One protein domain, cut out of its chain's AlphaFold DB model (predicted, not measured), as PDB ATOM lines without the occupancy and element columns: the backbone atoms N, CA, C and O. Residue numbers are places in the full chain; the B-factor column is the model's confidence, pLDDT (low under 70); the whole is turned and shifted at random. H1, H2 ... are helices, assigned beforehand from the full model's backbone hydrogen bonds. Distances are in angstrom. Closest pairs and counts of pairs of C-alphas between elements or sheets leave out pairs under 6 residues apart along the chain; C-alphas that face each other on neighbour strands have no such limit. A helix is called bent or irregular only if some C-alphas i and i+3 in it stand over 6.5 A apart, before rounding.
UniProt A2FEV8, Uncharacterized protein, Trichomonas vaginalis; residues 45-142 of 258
ATOM      1  N   GLU A  45      36.759  36.891 -13.112       92.31
ATOM      2  CA  GLU A  45      37.003  37.115 -11.694       92.31
ATOM      3  C   GLU A  45      36.996  35.808 -10.895       92.31
ATOM      4  O   GLU A  45      37.889  35.573 -10.078       92.31
ATOM      5  N   GLN A  46      36.069  34.901 -11.212       92.69
ATOM      6  CA  GLN A  46      36.030  33.563 -10.622       92.69
ATOM      7  C   GLN A  46      37.283  32.752 -10.968       92.69
ATOM      8  O   GLN A  46      37.810  32.032 -10.117       92.69
ATOM      9  N   VAL A  47      37.791  32.870 -12.200       93.50
ATOM     10  CA  VAL A  47      39.044  32.218 -12.612       93.50
ATOM     11  C   VAL A  47      40.233  32.801 -11.850       93.50
ATOM     12  O   VAL A  47      41.022  32.032 -11.301       93.50
ATOM     13  N   LYS A  48      40.342  34.131 -11.742       93.50
ATOM     14  CA  LYS A  48      41.396  34.803 -10.962       93.50
ATOM     15  C   LYS A  48      41.377  34.372  -9.501       93.50
ATOM     16  O   LYS A  48      42.417  34.030  -8.951       93.50
ATOM     17  N   GLU A  49      40.206  34.328  -8.874       91.69
ATOM     18  CA  GLU A  49      40.075  33.809  -7.513       91.69
ATOM     19  C   GLU A  49      40.501  32.347  -7.415       91.69
ATOM     20  O   GLU A  49      41.234  31.980  -6.500       91.69
ATOM     21  N   ALA A  50      40.056  31.496  -8.342       91.50
ATOM     22  CA  ALA A  50      40.404  30.085  -8.330       91.50
ATOM     23  C   ALA A  50      41.922  29.880  -8.431       91.50
ATOM     24  O   ALA A  50      42.471  29.106  -7.643       91.50
ATOM     25  N   LEU A  51      42.581  30.615  -9.331       93.25
ATOM     26  CA  LEU A  51      44.037  30.661  -9.473       93.25
ATOM     27  C   LEU A  51      44.714  31.177  -8.203       93.25
ATOM     28  O   LEU A  51      45.671  30.555  -7.743       93.25
ATOM     29  N   ALA A  52      44.177  32.241  -7.595       91.81
ATOM     30  CA  ALA A  52      44.704  32.800  -6.357       91.81
ATOM     31  C   ALA A  52      44.766  31.737  -5.254       91.81
ATOM     32  O   ALA A  52      45.798  31.546  -4.617       91.81
ATOM     33  N   ARG A  53      43.698  30.949  -5.082       90.19
ATOM     34  CA  ARG A  53      43.702  29.917  -4.036       90.19
ATOM     35  C   ARG A  53      44.627  28.734  -4.358       90.19
ATOM     36  O   ARG A  53      45.166  28.161  -3.420       90.19
ATOM     37  N   ILE A  54      44.781  28.344  -5.629       89.94
ATOM     38  CA  ILE A  54      45.657  27.219  -6.029       89.94
ATOM     39  C   ILE A  54      47.128  27.597  -5.854       89.94
ATOM     40  O   ILE A  54      47.902  26.818  -5.305       89.94
ATOM     41  N   PHE A  55      47.498  28.791  -6.314       91.56
ATOM     42  CA  PHE A  55      48.895  29.207  -6.405       91.56
ATOM     43  C   PHE A  55      49.360  30.110  -5.256       91.56
ATOM     44  O   PHE A  55      50.538  30.436  -5.200       91.56
ATOM     45  N   SER A  56      48.486  30.464  -4.303       88.69
ATOM     46  CA  SER A  56      48.844  31.285  -3.128       88.69
ATOM     47  C   SER A  56      50.088  30.790  -2.392       88.69
ATOM     48  O   SER A  56      50.992  31.569  -2.121       88.69
ATOM     49  N   SER A  57      50.187  29.483  -2.145       87.06
ATOM     50  CA  SER A  57      51.343  28.893  -1.463       87.06
ATOM     51  C   SER A  57      52.632  28.910  -2.287       87.06
ATOM     52  O   SER A  57      53.707  28.738  -1.724       87.06
ATOM     53  N   TYR A  58      52.531  29.032  -3.612       88.94
ATOM     54  CA  TYR A  58      53.691  29.137  -4.502       88.94
ATOM     55  C   TYR A  58      54.173  30.582  -4.588       88.94
ATOM     56  O   TYR A  58      55.376  30.805  -4.645       88.94
ATOM     57  N   TYR A  59      53.240  31.538  -4.532       85.50
ATOM     58  CA  TYR A  59      53.542  32.962  -4.416       85.50
ATOM     59  C   TYR A  59      54.285  33.274  -3.108       85.50
ATOM     60  O   TYR A  59      55.338  33.884  -3.142       85.50
ATOM     61  N   GLU A  60      53.816  32.768  -1.962       83.62
ATOM     62  CA  GLU A  60      54.485  32.976  -0.659       83.62
ATOM     63  C   GLU A  60      55.910  32.397  -0.578       83.62
ATOM     64  O   GLU A  60      56.657  32.719   0.341       83.62
ATOM     65  N   ARG A  61      56.271  31.501  -1.501       86.81
ATOM     66  CA  ARG A  61      57.568  30.815  -1.543       86.81
ATOM     67  C   ARG A  61      58.425  31.235  -2.737       86.81
ATOM     68  O   ARG A  61      59.427  30.573  -2.988       86.81
ATOM     69  N   ASP A  62      57.978  32.228  -3.512       83.06
ATOM     70  CA  ASP A  62      58.595  32.667  -4.770       83.06
ATOM     71  C   ASP A  62      58.950  31.516  -5.733       83.06
ATOM     72  O   ASP A  62      59.915  31.565  -6.491       83.06
ATOM     73  N   ASN A  63      58.146  30.448  -5.729       88.50
ATOM     74  CA  ASN A  63      58.405  29.222  -6.490       88.50
ATOM     75  C   ASN A  63      57.347  28.997  -7.578       88.50
ATOM     76  O   ASN A  63      56.846  27.888  -7.787       88.50
ATOM     77  N   LEU A  64      56.936  30.079  -8.238       89.50
ATOM     78  CA  LEU A  64      56.006  30.017  -9.355       89.50
ATOM     79  C   LEU A  64      56.785  29.824 -10.661       89.50
ATOM     80  O   LEU A  64      57.224  30.786 -11.284       89.50
ATOM     81  N   ASN A  65      56.944  28.569 -11.071       91.69
ATOM     82  CA  ASN A  65      57.625  28.187 -12.305       91.69
ATOM     83  C   ASN A  65      56.728  27.314 -13.203       91.69
ATOM     84  O   ASN A  65      55.599  26.959 -12.848       91.69
ATOM     85  N   GLU A  66      57.228  26.968 -14.391       91.62
ATOM     86  CA  GLU A  66      56.487  26.153 -15.361       91.62
ATOM     87  C   GLU A  66      56.074  24.795 -14.780       91.62
ATOM     88  O   GLU A  66      54.934  24.366 -14.972       91.62
ATOM     89  N   ALA A  67      56.967  24.148 -14.027       90.44
ATOM     90  CA  ALA A  67      56.704  22.866 -13.383       90.44
ATOM     91  C   ALA A  67      55.528  22.966 -12.397       90.44
ATOM     92  O   ALA A  67      54.570  22.202 -12.504       90.44
ATOM     93  N   ALA A  68      55.521  23.984 -11.531       90.62
ATOM     94  CA  ALA A  68      54.440  24.227 -10.580       90.62
ATOM     95  C   ALA A  68      53.083  24.399 -11.277       90.62
ATOM     96  O   ALA A  68      52.069  23.858 -10.827       90.62
ATOM     97  N   ILE A  69      53.033  25.117 -12.401       92.12
ATOM     98  CA  ILE A  69      51.801  25.246 -13.189       92.12
ATOM     99  C   ILE A  69      51.420  23.913 -13.834       92.12
ATOM    100  O   ILE A  69      50.257  23.503 -13.770       92.12
ATOM    101  N   SER A  70      52.393  23.237 -14.439       90.88
ATOM    102  CA  SER A  70      52.222  21.976 -15.155       90.88
ATOM    103  C   SER A  70      51.659  20.867 -14.261       90.88
ATOM    104  O   SER A  70      50.801  20.105 -14.723       90.88
ATOM    105  N   ASP A  71      52.078  20.826 -12.997       90.06
ATOM    106  CA  ASP A  71      51.646  19.847 -11.995       90.06
ATOM    107  C   ASP A  71      50.211  20.090 -11.517       90.06
ATOM    108  O   ASP A  71      49.455  19.154 -11.247       90.06
ATOM    109  N   ASN A  72      49.801  21.358 -11.428       89.81
ATOM    110  CA  ASN A  72      48.485  21.727 -10.910       89.81
ATOM    111  C   ASN A  72      47.411  21.823 -12.005       89.81
ATOM    112  O   ASN A  72      46.215  21.677 -11.717       89.81
ATOM    113  N   LEU A  73      47.802  22.057 -13.262       91.94
ATOM    114  CA  LEU A  73      46.887  22.297 -14.375       91.94
ATOM    115  C   LEU A  73      47.162  21.376 -15.570       91.94
ATOM    116  O   LEU A  73      48.252  21.312 -16.139       91.94
ATOM    117  N   SER A  74      46.103  20.699 -16.023       91.69
ATOM    118  CA  SER A  74      46.129  19.971 -17.290       91.69
ATOM    119  C   SER A  74      46.076  20.934 -18.479       91.69
ATOM    120  O   SER A  74      45.564  22.047 -18.366       91.69
ATOM    121  N   VAL A  75      46.523  20.478 -19.655       90.31
ATOM    122  CA  VAL A  75      46.477  21.259 -20.909       90.31
ATOM    123  C   VAL A  75      45.071  21.795 -21.187       90.31
ATOM    124  O   VAL A  75      44.904  22.959 -21.536       90.31
ATOM    125  N   ARG A  76      44.037  20.969 -20.967       90.31
ATOM    126  CA  ARG A  76      42.637  21.384 -21.124       90.31
ATOM    127  C   ARG A  76      42.284  22.553 -20.203       90.31
ATOM    128  O   ARG A  76      41.677  23.514 -20.661       90.31
ATOM    129  N   LYS A  77      42.666  22.483 -18.921       91.19
ATOM    130  CA  LYS A  77      42.407  23.559 -17.951       91.19
ATOM    131  C   LYS A  77      43.159  24.830 -18.325       91.19
ATOM    132  O   LYS A  77      42.560  25.895 -18.293       91.19
ATOM    133  N   LEU A  78      44.423  24.704 -18.735       92.12
ATOM    134  CA  LEU A  78      45.224  25.831 -19.210       92.12
ATOM    135  C   LEU A  78      44.534  26.543 -20.372       92.12
ATOM    136  O   LEU A  78      44.344  27.746 -20.302       92.12
ATOM    137  N   ARG A  79      44.056  25.812 -21.385       90.50
ATOM    138  CA  ARG A  79      43.332  26.417 -22.515       90.50
ATOM    139  C   ARG A  79      42.091  27.186 -22.079       90.50
ATOM    140  O   ARG A  79      41.900  28.312 -22.524       90.50
ATOM    141  N   VAL A  80      41.280  26.604 -21.192       91.19
ATOM    142  CA  VAL A  80      40.095  27.287 -20.647       91.19
ATOM    143  C   VAL A  80      40.508  28.567 -19.920       91.19
ATOM    144  O   VAL A  80      39.949  29.618 -20.192       91.19
ATOM    145  N   ILE A  81      41.523  28.504 -19.055       93.12
ATOM    146  CA  ILE A  81      42.017  29.662 -18.299       93.12
ATOM    147  C   ILE A  81      42.533  30.760 -19.234       93.12
ATOM    148  O   ILE A  81      42.091  31.900 -19.118       93.12
ATOM    149  N   ILE A  82      43.431  30.421 -20.165       92.44
ATOM    150  CA  ILE A  82      44.020  31.363 -21.128       92.44
ATOM    151  C   ILE A  82      42.922  32.043 -21.954       92.44
ATOM    152  O   ILE A  82      42.963  33.258 -22.139       92.44
ATOM    153  N   HIS A  83      41.920  31.281 -22.401       90.25
ATOM    154  CA  HIS A  83      40.804  31.807 -23.179       90.25
ATOM    155  C   HIS A  83      39.889  32.715 -22.347       90.25
ATOM    156  O   HIS A  83      39.627  33.849 -22.743       90.25
ATOM    157  N   THR A  84      39.439  32.261 -21.172       91.38
ATOM    158  CA  THR A  84      38.559  33.049 -20.297       91.38
ATOM    159  C   THR A  84      39.225  34.363 -19.890       91.38
ATOM    160  O   THR A  84      38.594  35.419 -19.937       91.38
ATOM    161  N   LEU A  85      40.513  34.321 -19.544       92.12
ATOM    162  CA  LEU A  85      41.297  35.498 -19.170       92.12
ATOM    163  C   LEU A  85      41.762  36.338 -20.368       92.12
ATOM    164  O   LEU A  85      42.321  37.409 -20.151       92.12
ATOM    165  N   ARG A  86      41.508  35.890 -21.605       90.62
ATOM    166  CA  ARG A  86      41.917  36.559 -22.852       90.62
ATOM    167  C   ARG A  86      43.418  36.882 -22.893       90.62
ATOM    168  O   ARG A  86      43.813  37.962 -23.307       90.62
ATOM    169  N   LEU A  87      44.253  35.937 -22.454       89.38
ATOM    170  CA  LEU A  87      45.716  36.108 -22.400       89.38
ATOM    171  C   LEU A  87      46.406  35.845 -23.745       89.38
ATOM    172  O   LEU A  87      47.586  36.136 -23.901       89.38
ATOM    173  N   SER A  88      45.682  35.271 -24.703       85.00
ATOM    174  CA  SER A  88      46.143  35.053 -26.071       85.00
ATOM    175  C   SER A  88      45.014  35.377 -27.037       85.00
ATOM    176  O   SER A  88      43.873  34.961 -26.820       85.00
ATOM    177  N   ASN A  89      45.354  36.068 -28.124       69.75
ATOM    178  CA  ASN A  89      44.455  36.308 -29.256       69.75
ATOM    179  C   ASN A  89      44.403  35.103 -30.209       69.75
ATOM    180  O   ASN A  89      43.488  34.980 -31.018       69.75
ATOM    181  N   VAL A  90      45.379  34.199 -30.099       69.12
ATOM    182  CA  VAL A  90      45.499  33.010 -30.937       69.12
ATOM    183  C   VAL A  90      44.719  31.876 -30.271       69.12
ATOM    184  O   VAL A  90      45.133  31.347 -29.237       69.12
ATOM    185  N   VAL A  91      43.573  31.517 -30.855       59.50
ATOM    186  CA  VAL A  91      42.658  30.450 -30.389       59.50
ATOM    187  C   VAL A  91      43.131  29.065 -30.858       59.50
ATOM    188  O   VAL A  91      42.352  28.120 -30.974       59.50
ATOM    189  N   GLU A  92      44.416  28.915 -31.171       62.41
ATOM    190  CA  GLU A  92      44.900  27.688 -31.781       62.41
ATOM    191  C   GLU A  92      44.876  26.519 -30.792       62.41
ATOM    192  O   GLU A  92      45.476  26.510 -29.715       62.41
ATOM    193  N   THR A  93      44.185  25.464 -31.201       65.81
ATOM    194  CA  THR A  93      44.121  24.178 -30.504       65.81
ATOM    195  C   THR A  93      45.444  23.404 -30.578       65.81
ATOM    196  O   THR A  93      45.544  22.331 -29.980       65.81
ATOM    197  N   SER A  94      46.464  23.927 -31.260       72.00
ATOM    198  CA  SER A  94      47.793  23.329 -31.449       72.00
ATOM    199  C   SER A  94      48.844  23.831 -30.448       72.00
ATOM    200  O   SER A  94      49.937  23.268 -30.376       72.00
ATOM    201  N   VAL A  95      48.532  24.856 -29.645       81.94
ATOM    202  CA  VAL A  95      49.520  25.482 -28.757       81.94
ATOM    203  C   VAL A  95      50.041  24.481 -27.719       81.94
ATOM    204  O   VAL A  95      49.268  23.805 -27.019       81.94
ATOM    205  N   ARG A  96      51.374  24.390 -27.627       88.56
ATOM    206  CA  ARG A  96      52.087  23.480 -26.721       88.56
ATOM    207  C   ARG A  96      51.929  23.916 -25.261       88.56
ATOM    208  O   ARG A  96      51.857  25.105 -24.956       88.56
ATOM    209  N   LYS A  97      51.917  22.940 -24.344       89.94
ATOM    210  CA  LYS A  97      51.742  23.171 -22.896       89.94
ATOM    211  C   LYS A  97      52.728  24.203 -22.309       89.94
ATOM    212  O   LYS A  97      52.230  25.075 -21.602       89.94
ATOM    213  N   PRO A  98      54.041  24.173 -22.621       92.06
ATOM    214  CA  PRO A  98      55.005  25.123 -22.057       92.06
ATOM    215  C   PRO A  98      54.647  26.583 -22.322       92.06
ATOM    216  O   PRO A  98      54.625  27.402 -21.411       92.06
ATOM    217  N   TYR A  99      54.227  26.890 -23.549       91.50
ATOM    218  CA  TYR A  99      53.822  28.242 -23.921       91.50
ATOM    219  C   TYR A  99      52.568  28.710 -23.162       91.50
ATOM    220  O   TYR A  99      52.491  29.847 -22.700       91.50
ATOM    221  N   LEU A 100      51.582  27.822 -22.972       91.75
ATOM    222  CA  LEU A 100      50.398  28.138 -22.160       91.75
ATOM    223  C   LEU A 100      50.768  28.395 -20.695       91.75
ATOM    224  O   LEU A 100      50.156  29.247 -20.051       91.75
ATOM    225  N   CYS A 101      51.746  27.657 -20.166       93.69
ATOM    226  CA  CYS A 101      52.274  27.903 -18.833       93.69
ATOM    227  C   CYS A 101      52.963  29.267 -18.767       93.69
ATOM    228  O   CYS A 101      52.656  30.026 -17.860       93.69
ATOM    229  N   GLU A 102      53.817  29.616 -19.730       92.94
ATOM    230  CA  GLU A 102      54.524  30.903 -19.765       92.94
ATOM    231  C   GLU A 102      53.559  32.099 -19.769       92.94
ATOM    232  O   GLU A 102      53.702  33.019 -18.961       92.94
ATOM    233  N   LEU A 103      52.525  32.062 -20.619       92.94
ATOM    234  CA  LEU A 103      51.475  33.085 -20.635       92.94
ATOM    235  C   LEU A 103      50.791  33.218 -19.273       92.94
ATOM    236  O   LEU A 103      50.531  34.327 -18.801       92.94
ATOM    237  N   LEU A 104      50.502  32.083 -18.633       94.56
ATOM    238  CA  LEU A 104      49.886  32.086 -17.319       94.56
ATOM    239  C   LEU A 104      50.850  32.621 -16.252       94.56
ATOM    240  O   LEU A 104      50.409  33.412 -15.432       94.56
ATOM    241  N   ILE A 105      52.140  32.269 -16.274       94.25
ATOM    242  CA  ILE A 105      53.150  32.798 -15.336       94.25
ATOM    243  C   ILE A 105      53.185  34.322 -15.411       94.25
ATOM    244  O   ILE A 105      53.010  34.972 -14.381       94.25
ATOM    245  N   LYS A 106      53.316  34.888 -16.618       93.88
ATOM    246  CA  LYS A 106      53.330  36.347 -16.826       93.88
ATOM    247  C   LYS A 106      52.080  37.008 -16.248       93.88
ATOM    248  O   LYS A 106      52.165  38.031 -15.576       93.88
ATOM    249  N   PHE A 107      50.915  36.399 -16.455       94.62
ATOM    250  CA  PHE A 107      49.669  36.894 -15.877       94.62
ATOM    251  C   PHE A 107      49.631  36.781 -14.345       94.62
ATOM    252  O   PHE A 107      49.195  37.710 -13.665       94.62
ATOM    253  N   LEU A 108      50.074  35.660 -13.778       93.75
ATOM    254  CA  LEU A 108      50.086  35.435 -12.332       93.75
ATOM    255  C   LEU A 108      51.080  36.351 -11.603       93.75
ATOM    256  O   LEU A 108      50.844  36.686 -10.446       93.75
ATOM    257  N   GLN A 109      52.140  36.784 -12.286       92.81
ATOM    258  CA  GLN A 109      53.116  37.765 -11.807       92.81
ATOM    259  C   GLN A 109      52.675  39.223 -12.014       92.81
ATOM    260  O   GLN A 109      53.393  40.133 -11.617       92.81
ATOM    261  N   SER A 110      51.508  39.474 -12.616       93.88
ATOM    262  CA  SER A 110      50.992  40.841 -12.756       93.88
ATOM    263  C   SER A 110      50.593  41.447 -11.408       93.88
ATOM    264  O   SER A 110      50.076  40.748 -10.529       93.88
ATOM    265  N   ASP A 111      50.721  42.771 -11.282       90.81
ATOM    266  CA  ASP A 111      50.375  43.524 -10.064       90.81
ATOM    267  C   ASP A 111      48.957  43.226  -9.559       90.81
ATOM    268  O   ASP A 111      48.714  43.077  -8.360       90.81
ATOM    269  N   LEU A 112      48.008  43.066 -10.487       90.62
ATOM    270  CA  LEU A 112      46.620  42.746 -10.163       90.62
ATOM    271  C   LEU A 112      46.492  41.384  -9.464       90.62
ATOM    272  O   LEU A 112      45.723  41.239  -8.508       90.62
ATOM    273  N   MET A 113      47.213  40.372  -9.950       93.44
ATOM    274  CA  MET A 113      47.189  39.038  -9.354       93.44
ATOM    275  C   MET A 113      47.956  39.004  -8.038       93.44
ATOM    276  O   MET A 113      47.454  38.422  -7.077       93.44
ATOM    277  N   ILE A 114      49.089  39.700  -7.952       91.88
ATOM    278  CA  ILE A 114      49.845  39.895  -6.709       91.88
ATOM    279  C   ILE A 114      48.943  40.474  -5.611       91.88
ATOM    280  O   ILE A 114      48.876  39.935  -4.503       91.88
ATOM    281  N   LEU A 115      48.174  41.519  -5.925       90.25
ATOM    282  CA  LEU A 115      47.231  42.121  -4.984       90.25
ATOM    283  C   LEU A 115      46.152  41.120  -4.533       90.25
ATOM    284  O   LEU A 115      45.813  41.048  -3.350       90.25
ATOM    285  N   LYS A 116      45.640  40.300  -5.460       90.50
ATOM    286  CA  LYS A 116      44.686  39.228  -5.138       90.50
ATOM    287  C   LYS A 116      45.290  38.149  -4.242       90.50
ATOM    288  O   LYS A 116      44.584  37.662  -3.360       90.50
ATOM    289  N   TYR A 117      46.552  37.776  -4.442       91.44
ATOM    290  CA  TYR A 117      47.240  36.813  -3.582       91.44
ATOM    291  C   TYR A 117      47.375  37.334  -2.155       91.44
ATOM    292  O   TYR A 117      47.006  36.617  -1.225       91.44
ATOM    293  N   LYS A 118      47.809  38.590  -1.986       89.31
ATOM    294  CA  LYS A 118      47.909  39.240  -0.670       89.31
ATOM    295  C   LYS A 118      46.563  39.238   0.054       89.31
ATOM    296  O   LYS A 118      46.449  38.670   1.136       89.31
ATOM    297  N   LYS A 119      45.509  39.730  -0.609       88.94
ATOM    298  CA  LYS A 119      44.144  39.742  -0.055       88.94
ATOM    299  C   LYS A 119      43.643  38.339   0.303       88.94
ATOM    300  O   LYS A 119      42.964  38.153   1.308       88.94
ATOM    301  N   TYR A 120      43.954  37.340  -0.523       89.00
ATOM    302  CA  TYR A 120      43.563  35.959  -0.253       89.00
ATOM    303  C   TYR A 120      44.297  35.368   0.959       89.00
ATOM    304  O   TYR A 120      43.671  34.665   1.754       89.00
ATOM    305  N   SER A 121      45.597  35.637   1.100       86.81
ATOM    306  CA  SER A 121      46.394  35.160   2.234       86.81
ATOM    307  C   SER A 121      45.906  35.784   3.548       86.81
ATOM    308  O   SER A 121      45.616  35.051   4.495       86.81
ATOM    309  N   GLU A 122      45.642  37.095   3.564       86.88
ATOM    310  CA  GLU A 122      45.059  37.794   4.721       86.88
ATOM    311  C   GLU A 122      43.702  37.203   5.140       86.88
ATOM    312  O   GLU A 122      43.459  36.930   6.317       86.88
ATOM    313  N   GLU A 123      42.806  36.954   4.179       86.38
ATOM    314  CA  GLU A 123      41.487  36.377   4.460       86.38
ATOM    315  C   GLU A 123      41.591  34.932   4.975       86.38
ATOM    316  O   GLU A 123      40.851  34.512   5.875       86.38
ATOM    317  N   LYS A 124      42.540  34.159   4.436       85.81
ATOM    318  CA  LYS A 124      42.832  32.795   4.884       85.81
ATOM    319  C   LYS A 124      43.350  32.791   6.324       85.81
ATOM    320  O   LYS A 124      42.911  31.944   7.104       85.81
ATOM    321  N   GLU A 125      44.221  33.727   6.688       83.81
ATOM    322  CA  GLU A 125      44.729  33.880   8.053       83.81
ATOM    323  C   GLU A 125      43.617  34.300   9.026       83.81
ATOM    324  O   GLU A 125      43.436  33.666  10.066       83.81
ATOM    325  N   ARG A 126      42.791  35.293   8.665       85.69
ATOM    326  CA  ARG A 126      41.622  35.712   9.466       85.69
ATOM    327  C   ARG A 126      40.649  34.563   9.708       85.69
ATOM    328  O   ARG A 126      40.187  34.353  10.829       85.69
ATOM    329  N   SER A 127      40.364  33.785   8.669       83.00
ATOM    330  CA  SER A 127      39.509  32.601   8.768       83.00
ATOM    331  C   SER A 127      40.119  31.505   9.647       83.00
ATOM    332  O   SER A 127      39.382  30.788  10.327       83.00
ATOM    333  N   ALA A 128      41.445  31.349   9.647       84.12
ATOM    334  CA  ALA A 128      42.135  30.401  10.516       84.12
ATOM    335  C   ALA A 128      42.069  30.835  11.988       84.12
ATOM    336  O   ALA A 128      41.717  30.007  12.829       84.12
ATOM    337  N   LYS A 129      42.299  32.123  12.282       84.19
ATOM    338  CA  LYS A 129      42.197  32.695  13.638       84.19
ATOM    339  C   LYS A 129      40.801  32.508  14.231       84.19
ATOM    340  O   LYS A 129      40.674  31.883  15.276       84.19
ATOM    341  N   ARG A 130      39.745  32.858  13.484       85.75
ATOM    342  CA  ARG A 130      38.347  32.637  13.915       85.75
ATOM    343  C   ARG A 130      38.027  31.173  14.225       85.75
ATOM    344  O   ARG A 130      37.249  30.873  15.125       85.75
ATOM    345  N   ARG A 131      38.592  30.230  13.461       82.31
ATOM    346  CA  ARG A 131      38.394  28.793  13.718       82.31
ATOM    347  C   ARG A 131      39.163  28.313  14.943       82.31
ATOM    348  O   ARG A 131      38.670  27.413  15.615       82.31
ATOM    349  N   ALA A 132      40.349  28.857  15.198       83.12
ATOM    350  CA  ALA A 132      41.127  28.546  16.392       83.12
ATOM    351  C   ALA A 132      40.426  29.082  17.650       83.12
ATOM    352  O   ALA A 132      40.216  28.322  18.589       83.12
ATOM    353  N   GLU A 133      39.952  30.328  17.610       83.06
ATOM    354  CA  GLU A 133      39.174  30.956  18.687       83.06
ATOM    355  C   GLU A 133      37.902  30.158  19.004       83.06
ATOM    356  O   GLU A 133      37.681  29.780  20.150       83.06
ATOM    357  N   LYS A 134      37.121  29.778  17.982       81.38
ATOM    358  CA  LYS A 134      35.906  28.971  18.181       81.38
ATOM    359  C   LYS A 134      36.192  27.586  18.779       81.38
ATOM    360  O   LYS A 134      35.351  27.037  19.486       81.38
ATOM    361  N   LYS A 135      37.342  26.980  18.466       83.00
ATOM    362  CA  LYS A 135      37.736  25.693  19.061       83.00
ATOM    363  C   LYS A 135      38.070  25.845  20.543       83.00
ATOM    364  O   LYS A 135      37.578  25.042  21.324       83.00
ATOM    365  N   LEU A 136      38.827  26.882  20.905       78.12
ATOM    366  CA  LEU A 136      39.161  27.184  22.297       78.12
ATOM    367  C   LEU A 136      37.910  27.519  23.119       78.12
ATOM    368  O   LEU A 136      37.767  27.030  24.230       78.12
ATOM    369  N   GLU A 137      36.959  28.271  22.559       75.31
ATOM    370  CA  GLU A 137      35.693  28.588  23.236       75.31
ATOM    371  C   GLU A 137      34.844  27.331  23.512       75.31
ATOM    372  O   GLU A 137      34.296  27.177  24.602       75.31
ATOM    373  N   MET A 138      34.773  26.391  22.560       77.00
ATOM    374  CA  MET A 138      34.074  25.113  22.764       77.00
ATOM    375  C   MET A 138      34.771  24.204  23.786       77.00
ATOM    376  O   MET A 138      34.098  23.438  24.473       77.00
ATOM    377  N   GLU A 139      36.098  24.259  23.883       76.50
ATOM    378  CA  GLU A 139      36.871  23.505  24.876       76.50
ATOM    379  C   GLU A 139      36.661  24.086  26.283       76.50
ATOM    380  O   GLU A 139      36.304  23.356  27.205       76.50
ATOM    381  N   HIS A 140      36.689  25.414  26.411       69.88
ATOM    382  CA  HIS A 140      36.448  26.113  27.673       69.88
ATOM    383  C   HIS A 140      35.002  25.951  28.189       69.88
ATOM    384  O   HIS A 140      34.775  25.897  29.399       69.88
ATOM    385  N   GLN A 141      34.015  25.830  27.291       69.25
ATOM    386  CA  GLN A 141      32.629  25.496  27.659       69.25
ATOM    387  C   GLN A 141      32.460  24.033  28.096       69.25
ATOM    388  O   GLN A 141      31.609  23.748  28.937       69.25
ATOM    389  N   ARG A 142      33.264  23.102  27.561       67.69
ATOM    390  CA  ARG A 142      33.245  21.691  27.983       67.69
ATOM    391  C   ARG A 142      33.890  21.482  29.350       67.69
ATOM    392  O   ARG A 142      33.392  20.667  30.120       67.69
TER     393      ARG A 142
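This is residues 45 to 142 of the 258 residues of an uncharacterized protein of Trichomonas vaginalis (UniProt A2FEV8). What shape is this? A small head of four shorter helices, H1 to H4, holds one long helix, H5, which crosses H1 near its beginning and then sticks out as an arm with residues 125 to 142. What makes it up? The printed part has 98 residues with five named helices, H1 to H5 in chain order, and no named strand; the class is all helix. How large is it? It is loose, with a radius of gyration of the C-alphas of 17.3 A, and the arm makes the longest of its spans of 61, 24 and 23 A.

How does the longest helix meet the rest? H5, residues 111 to 142, touches H1, residues 45 to 59, with residues 113 to 121 alone, about perpendicular at 77 degrees; their closest C-alphas, Ala 52 and Tyr 117, are 5.5 A apart. What else touches? H4, residues 97 to 108, touches H2, residues 66 to 72, about perpendicular at 88 degrees, the closest C-alphas being Glu 66 and Cys 101 at 5.7 A. H4 touches H3, residues 75 to 84, at a steep tilt of 42 degrees, the same way, the closest C-alphas being Val 75 and Lys 97 at 5.9 A. Do the helix backbones hold? In H2, H3, H4 and H5 every O i to N i+4 pair is within hydrogen-bond range, in H1 9 of 11; H1 is irregular, with C-alphas 54 and 57 7.5 A apart.

Where does H5 run? From C-alpha 111 at (50.375, 43.524, -10.064) to C-alpha 142 at (33.245, 21.691, 27.983), 47.1 A. And the others? H1 begins at C-alpha 45, (37.003, 37.115, -11.694), and measures 18.5 A; H2 measures 10.2 A, H3 14.2 A and H4 16.3 A.

Is it unbroken? The printed part has no cut, and the link H3 to H4, 12 residues, is long. Where is confidence low? pLDDT is under 70 at residues 89 to 93 and 140 to 142.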